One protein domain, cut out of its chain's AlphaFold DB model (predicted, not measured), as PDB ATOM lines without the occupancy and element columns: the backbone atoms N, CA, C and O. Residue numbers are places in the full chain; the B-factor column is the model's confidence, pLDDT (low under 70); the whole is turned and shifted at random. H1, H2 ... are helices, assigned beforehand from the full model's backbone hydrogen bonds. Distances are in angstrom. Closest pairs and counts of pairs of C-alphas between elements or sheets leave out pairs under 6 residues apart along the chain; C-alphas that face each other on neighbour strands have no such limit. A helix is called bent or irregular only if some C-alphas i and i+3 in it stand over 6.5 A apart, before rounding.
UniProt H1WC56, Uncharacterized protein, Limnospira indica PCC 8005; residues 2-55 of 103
ATOM      1  N   GLU A   2     -53.675 260.698  29.239       57.09
ATOM      2  CA  GLU A   2     -52.644 261.726  29.544       57.09
ATOM      3  C   GLU A   2     -51.272 261.508  28.860       57.09
ATOM      4  O   GLU A   2     -50.598 262.471  28.514       57.09
ATOM      5  N   GLN A   3     -50.859 260.258  28.612       59.19
ATOM      6  CA  GLN A   3     -49.589 259.968  27.912       59.19
ATOM      7  C   GLN A   3     -49.661 260.199  26.393       59.19
ATOM      8  O   GLN A   3     -48.654 260.485  25.757       59.19
ATOM      9  N   GLU A   4     -50.853 260.076  25.807       59.50
ATOM     10  CA  GLU A   4     -51.073 260.232  24.363       59.50
ATOM     11  C   GLU A   4     -51.032 261.716  23.971       59.50
ATOM     12  O   GLU A   4     -50.431 262.081  22.963       59.50
ATOM     13  N   THR A   5     -51.550 262.583  24.847       68.56
ATOM     14  CA  THR A   5     -51.499 264.041  24.686       68.56
ATOM     15  C   THR A   5     -50.095 264.621  24.864       68.56
ATOM     16  O   THR A   5     -49.749 265.587  24.190       68.56
ATOM     17  N   ASP A   6     -49.269 264.041  25.745       88.50
ATOM     18  CA  ASP A   6     -47.875 264.479  25.930       88.50
ATOM     19  C   ASP A   6     -47.015 264.128  24.706       88.50
ATOM     20  O   ASP A   6     -46.232 264.948  24.227       88.50
ATOM     21  N   PHE A   7     -47.224 262.943  24.125       86.50
ATOM     22  CA  PHE A   7     -46.523 262.535  22.910       86.50
ATOM     23  C   PHE A   7     -46.877 263.414  21.702       86.50
ATOM     24  O   PHE A   7     -45.987 263.859  20.973       86.50
ATOM     25  N   GLU A   8     -48.162 263.714  21.502       86.88
ATOM     26  CA  GLU A   8     -48.600 264.606  20.425       86.88
ATOM     27  C   GLU A   8     -48.041 266.028  20.601       86.88
ATOM     28  O   GLU A   8     -47.527 266.615  19.644       86.88
ATOM     29  N   ALA A   9     -48.039 266.558  21.829       90.31
ATOM     30  CA  ALA A   9     -47.451 267.863  22.132       90.31
ATOM     31  C   ALA A   9     -45.937 267.903  21.848       90.31
ATOM     32  O   ALA A   9     -45.427 268.880  21.292       90.31
ATOM     33  N   GLN A  10     -45.209 266.830  22.169       93.25
ATOM     34  CA  GLN A  10     -43.780 266.716  21.861       93.25
ATOM     35  C   GLN A  10     -43.514 266.682  20.351       93.25
ATOM     36  O   GLN A  10     -42.564 267.315  19.880       93.25
ATOM     37  N   LEU A  11     -44.361 266.000  19.570       90.56
ATOM     38  CA  LEU A  11     -44.266 266.002  18.107       90.56
ATOM     39  C   LEU A  11     -44.561 267.380  17.505       90.56
ATOM     40  O   LEU A  11     -43.876 267.802  16.567       90.56
ATOM     41  N   GLN A  12     -45.535 268.106  18.054       89.25
ATOM     42  CA  GLN A  12     -45.822 269.481  17.642       89.25
ATOM     43  C   GLN A  12     -44.635 270.409  17.931       89.25
ATOM     44  O   GLN A  12     -44.224 271.163  17.049       89.25
ATOM     45  N   LEU A  13     -44.018 270.299  19.113       94.25
ATOM     46  CA  LEU A  13     -42.824 271.073  19.457       94.25
ATOM     47  C   LEU A  13     -41.647 270.764  18.520       94.25
ATOM     48  O   LEU A  13     -40.968 271.678  18.053       94.25
ATOM     49  N   LEU A  14     -41.417 269.487  18.200       94.12
ATOM     50  CA  LEU A  14     -40.385 269.094  17.239       94.12
ATOM     51  C   LEU A  14     -40.655 269.690  15.850       94.12
ATOM     52  O   LEU A  14     -39.732 270.186  15.203       94.12
ATOM     53  N   THR A  15     -41.915 269.669  15.416       91.38
ATOM     54  CA  THR A  15     -42.338 270.250  14.136       91.38
ATOM     55  C   THR A  15     -42.059 271.750  14.098       91.38
ATOM     56  O   THR A  15     -41.468 272.228  13.130       91.38
ATOM     57  N   GLN A  16     -42.401 272.476  15.167       93.62
ATOM     58  CA  GLN A  16     -42.128 273.909  15.276       93.62
ATOM     59  C   GLN A  16     -40.624 274.202  15.216       93.62
ATOM     60  O   GLN A  16     -40.195 275.050  14.442       93.62
ATOM     61  N   ASN A  17     -39.802 273.438  15.940       96.12
ATOM     62  CA  ASN A  17     -38.347 273.618  15.917       96.12
ATOM     63  C   ASN A  17     -37.752 273.417  14.509       96.12
ATOM     64  O   ASN A  17     -36.845 274.145  14.105       96.12
ATOM     65  N   ILE A  18     -38.253 272.443  13.741       94.06
ATOM     66  CA  ILE A  18     -37.812 272.210  12.354       94.06
ATOM     67  C   ILE A  18     -38.238 273.373  11.443       94.06
ATOM     68  O   ILE A  18     -37.464 273.800  10.579       94.06
ATOM     69  N   GLN A  19     -39.445 273.908  11.639       92.31
ATOM     70  CA  GLN A  19     -39.920 275.085  10.908       92.31
ATOM     71  C   GLN A  19     -39.065 276.319  11.225       92.31
ATOM     72  O   GLN A  19     -38.623 277.000  10.301       92.31
ATOM     73  N   ASP A  20     -38.736 276.549  12.496       95.31
ATOM     74  CA  ASP A  20     -37.882 277.660  12.924       95.31
ATOM     75  C   ASP A  20     -36.477 277.557  12.313       95.31
ATOM     76  O   ASP A  20     -35.938 278.554  11.834       95.31
ATOM     77  N   LEU A  21     -35.901 276.351  12.247       94.31
ATOM     78  CA  LEU A  21     -34.625 276.109  11.560       94.31
ATOM     79  C   LEU A  21     -34.707 276.384  10.054       94.31
ATOM     80  O   LEU A  21     -33.737 276.852   9.460       94.31
ATOM     81  N   THR A  22     -35.860 276.126   9.436       91.12
ATOM     82  CA  THR A  22     -36.091 276.426   8.016       91.12
ATOM     83  C   THR A  22     -36.140 277.936   7.780       91.12
ATOM     84  O   THR A  22     -35.534 278.424   6.829       91.12
ATOM     85  N   VAL A  23     -36.792 278.689   8.674       93.62
ATOM     86  CA  VAL A  23     -36.806 280.162   8.634       93.62
ATOM     87  C   VAL A  23     -35.406 280.730   8.884       93.62
ATOM     88  O   VAL A  23     -34.972 281.619   8.157       93.62
ATOM     89  N   GLN A  24     -34.670 280.193   9.862       92.75
ATOM     90  CA  GLN A  24     -33.296 280.612  10.167       92.75
ATOM     91  C   GLN A  24     -32.327 280.366   9.010       92.75
ATOM     92  O   GLN A  24     -31.414 281.162   8.810       92.75
ATOM     93  N   ALA A  25     -32.526 279.288   8.246       91.31
ATOM     94  CA  ALA A  25     -31.717 279.016   7.068       91.31
ATOM     95  C   ALA A  25     -31.870 280.108   5.994       91.31
ATOM     96  O   ALA A  25     -30.935 280.294   5.231       91.31
ATOM     97  N   ASN A  26     -32.988 280.851   5.952       87.75
ATOM     98  CA  ASN A  26     -33.180 282.055   5.127       87.75
ATOM     99  C   ASN A  26     -32.628 281.922   3.688       87.75
ATOM    100  O   ASN A  26     -31.744 282.673   3.274       87.75
ATOM    101  N   ASP A  27     -33.115 280.917   2.953       79.38
ATOM    102  CA  ASP A  27     -32.697 280.550   1.586       79.38
ATOM    103  C   ASP A  27     -31.222 280.114   1.414       79.38
ATOM    104  O   ASP A  27     -30.768 279.848   0.295       79.38
ATOM    105  N   ASP A  28     -30.468 279.935   2.504       92.81
ATOM    106  CA  ASP A  28     -29.150 279.301   2.481       92.81
ATOM    107  C   ASP A  28     -29.296 277.809   2.155       92.81
ATOM    108  O   ASP A  28     -29.674 276.959   2.969       92.81
ATOM    109  N   THR A  29     -28.943 277.485   0.915       83.56
ATOM    110  CA  THR A  29     -29.034 276.133   0.368       83.56
ATOM    111  C   THR A  29     -28.174 275.125   1.141       83.56
ATOM    112  O   THR A  29     -28.555 273.959   1.242       83.56
ATOM    113  N   LEU A  30     -27.033 275.529   1.709       89.44
ATOM    114  CA  LEU A  30     -26.166 274.628   2.479       89.44
ATOM    115  C   LEU A  30     -26.742 274.341   3.866       89.44
ATOM    116  O   LEU A  30     -26.657 273.199   4.337       89.44
ATOM    117  N   MET A  31     -27.361 275.337   4.502       90.00
ATOM    118  CA  MET A  31     -28.069 275.139   5.770       90.00
ATOM    119  C   MET A  31     -29.296 274.243   5.581       90.00
ATOM    120  O   MET A  31     -29.449 273.258   6.308       90.00
ATOM    121  N   LEU A  32     -30.104 274.498   4.546       83.94
ATOM    122  CA  LEU A  32     -31.249 273.650   4.193       83.94
ATOM    123  C   LEU A  32     -30.820 272.215   3.864       83.94
ATOM    124  O   LEU A  32     -31.424 271.255   4.343       83.94
ATOM    125  N   LEU A  33     -29.736 272.038   3.104       81.81
ATOM    126  CA  LEU A  33     -29.195 270.712   2.801       81.81
ATOM    127  C   LEU A  33     -28.722 269.977   4.065       81.81
ATOM    128  O   LEU A  33     -28.892 268.760   4.174       81.81
ATOM    129  N   SER A  34     -28.137 270.695   5.024       90.12
ATOM    130  CA  SER A  34     -27.708 270.125   6.306       90.12
ATOM    131  C   SER A  34     -28.903 269.688   7.158       90.12
ATOM    132  O   SER A  34     -28.878 268.593   7.730       90.12
ATOM    133  N   LEU A  35     -29.979 270.483   7.172       90.75
ATOM    134  CA  LEU A  35     -31.246 270.124   7.811       90.75
ATOM    135  C   LEU A  35     -31.843 268.859   7.177       90.75
ATOM    136  O   LEU A  35     -32.112 267.888   7.882       90.75
ATOM    137  N   LEU A  36     -31.956 268.819   5.846       87.75
ATOM    138  CA  LEU A  36     -32.490 267.666   5.111       87.75
ATOM    139  C   LEU A  36     -31.693 266.381   5.367       87.75
ATOM    140  O   LEU A  36     -32.278 265.329   5.616       87.75
ATOM    141  N   ARG A  37     -30.357 266.455   5.355       89.56
ATOM    142  CA  ARG A  37     -29.496 265.298   5.658       89.56
ATOM    143  C   ARG A  37     -29.692 264.790   7.081       89.56
ATOM    144  O   ARG A  37     -29.686 263.582   7.296       89.56
ATOM    145  N   THR A  38     -29.871 265.700   8.034       92.81
ATOM    146  CA  THR A  38     -30.105 265.342   9.437       92.81
ATOM    147  C   THR A  38     -31.449 264.635   9.597       92.81
ATOM    148  O   THR A  38     -31.514 263.578  10.224       92.81
ATOM    149  N   LEU A  39     -32.508 265.167   8.978       90.88
ATOM    150  CA  LEU A  39     -33.834 264.546   8.988       90.88
ATOM    151  C   LEU A  39     -33.815 263.152   8.352       90.88
ATOM    152  O   LEU A  39     -34.375 262.223   8.926       90.88
ATOM    153  N   GLU A  40     -33.114 262.977   7.230       87.62
ATOM    154  CA  GLU A  40     -32.977 261.668   6.581       87.62
ATOM    155  C   GLU A  40     -32.242 260.657   7.474       87.62
ATOM    156  O   GLU A  40     -32.689 259.520   7.619       87.62
ATOM    157  N   GLN A  41     -31.148 261.060   8.129       88.50
ATOM    158  CA  GLN A  41     -30.418 260.184   9.055       88.50
ATOM    159  C   GLN A  41     -31.277 259.770  10.256       88.50
ATOM    160  O   GLN A  41     -31.274 258.598  10.646       88.50
ATOM    161  N   LEU A  42     -32.029 260.711  10.833       90.62
ATOM    162  CA  LEU A  42     -32.958 260.428  11.928       90.62
ATOM    163  C   LEU A  42     -34.067 259.479  11.474       90.62
ATOM    164  O   LEU A  42     -34.336 258.483  12.148       90.62
ATOM    165  N   HIS A  43     -34.658 259.746  10.310       86.94
ATOM    166  CA  HIS A  43     -35.666 258.887   9.704       86.94
ATOM    167  C   HIS A  43     -35.128 257.468   9.472       86.94
ATOM    168  O   HIS A  43     -35.762 256.498   9.896       86.94
ATOM    169  N   GLN A  44     -33.939 257.327   8.876       82.56
ATOM    170  CA  GLN A  44     -33.307 256.028   8.655       82.56
ATOM    171  C   GLN A  44     -33.106 255.274   9.974       82.56
ATOM    172  O   GLN A  44     -33.475 254.102  10.064       82.56
ATOM    173  N   LYS A  45     -32.588 255.946  11.006       87.50
ATOM    174  CA  LYS A  45     -32.350 255.343  12.321       87.50
ATOM    175  C   LYS A  45     -33.644 254.867  12.977       87.50
ATOM    176  O   LYS A  45     -33.726 253.717  13.395       87.50
ATOM    177  N   ILE A  46     -34.674 255.714  13.027       87.75
ATOM    178  CA  ILE A  46     -35.990 255.343  13.577       87.75
ATOM    179  C   ILE A  46     -36.541 254.132  12.821       87.75
ATOM    180  O   ILE A  46     -37.009 253.165  13.426       87.75
ATOM    181  N   ARG A  47     -36.439 254.161  11.492       82.75
ATOM    182  CA  ARG A  47     -36.954 253.114  10.620       82.75
ATOM    183  C   ARG A  47     -36.235 251.775  10.796       82.75
ATOM    184  O   ARG A  47     -36.893 250.735  10.782       82.75
ATOM    185  N   GLU A  48     -34.910 251.771  10.882       81.56
ATOM    186  CA  GLU A  48     -34.096 250.551  10.977       81.56
ATOM    187  C   GLU A  48     -34.042 249.995  12.400       81.56
ATOM    188  O   GLU A  48     -34.256 248.797  12.599       81.56
ATOM    189  N   ASP A  49     -33.826 250.853  13.394       83.00
ATOM    190  CA  ASP A  49     -33.558 250.403  14.757       83.00
ATOM    191  C   ASP A  49     -34.821 250.166  15.579       83.00
ATOM    192  O   ASP A  49     -34.799 249.308  16.469       83.00
ATOM    193  N   VAL A  50     -35.894 250.914  15.310       82.00
ATOM    194  CA  VAL A  50     -37.100 250.931  16.149       82.00
ATOM    195  C   VAL A  50     -38.297 250.388  15.375       82.00
ATOM    196  O   VAL A  50     -38.803 249.320  15.714       82.00
ATOM    197  N   PHE A  51     -38.701 251.049  14.287       82.31
ATOM    198  CA  PHE A  51     -39.949 250.744  13.577       82.31
ATOM    199  C   PHE A  51     -39.974 249.339  12.961       82.31
ATOM    200  O   PHE A  51     -40.966 248.624  13.060       82.31
ATOM    201  N   GLN A  52     -38.869 248.888  12.356       77.00
ATOM    202  CA  GLN A  52     -38.800 247.533  11.795       77.00
ATOM    203  C   GLN A  52     -38.956 246.436  12.855       77.00
ATOM    204  O   GLN A  52     -39.505 245.376  12.556       77.00
ATOM    205  N   LYS A  53     -38.506 246.679  14.092       80.69
ATOM    206  CA  LYS A  53     -38.640 245.715  15.196       80.69
ATOM    207  C   LYS A  53     -40.055 245.679  15.764       80.69
ATOM    208  O   LYS A  53     -40.446 244.658  16.323       80.69
ATOM    209  N   THR A  54     -40.809 246.765  15.611       83.62
ATOM    210  CA  THR A  54     -42.203 246.869  16.053       83.62
ATOM    211  C   THR A  54     -43.201 246.413  14.990       83.62
ATOM    212  O   THR A  54     -44.403 246.495  15.227       83.62
ATOM    213  N   LEU A  55     -42.740 245.942  13.822       83.69
ATOM    214  CA  LEU A  55     -43.637 245.449  12.780       83.69
ATOM    215  C   LEU A  55     -44.480 244.271  13.300       83.69
ATOM    216  O   LEU A  55     -43.922 243.330  13.881       83.69
TER     217      LEU A  55
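Overview. This is residues 2 to 55 of the 103 residues of an uncharacterized protein of Limnospira indica PCC 8005 (UniProt H1WC56). Two long helices, H1 and H2, make a helical hairpin opened as a narrow V: they meet beside the tight link at residues 26 to 28 and spread apart toward their other ends. The middle of the V is empty, and residues 2 to 17 of H1 and 44 to 50 of H2 stand free. The printed part has 54 residues with two named helices, H1 then H2, and no named strand; its class is all helix. It is loose, with a radius of gyration of the C-alphas of 14.0 A, and flat, spanning 37 by 27 by 9 A.

Along the chain. H1 holds residues 2 to 25 and is 35.2 A long from first to last C-alpha; C-alpha 2 is at (-52.644, 261.726, 29.544) and C-alpha 25 at (-31.717, 279.016, 7.068). After residues 26 to 28, H2 holds residues 29 to 51, 30.6 A long, and C-alpha 51 is at (-39.949, 250.744, 13.577). H2 is neither bent nor irregular, but only just: C-alphas 48 and 51 are 6.4 A apart. Residues 52 to 55 follow H2.

Arrangement. H1 and H2 form a helical hairpin and run opposite ways at a shallow tilt of 26 degrees. They touch with residues 21 to 25 of H1 and 31 to 35 of H2 alone, and their closest C-alphas, those of Ala 25 and Met 31, are 5.5 A apart. Their centres are 15.6 A apart. In H1 every O i to N i+4 pair is within hydrogen-bond range; in H2 18 of 19 are.

Size, cuts and confidence. The two C-alphas farthest apart, those of Glu 2 and Thr 29, are 40.2 A apart, while those of Glu 2 and Leu 55 are 25.0 A apart. The printed part has no cut, and its one link between helices is tight. The mean pLDDT of the printed part is 86.3; residues 2 to 5 are under 70.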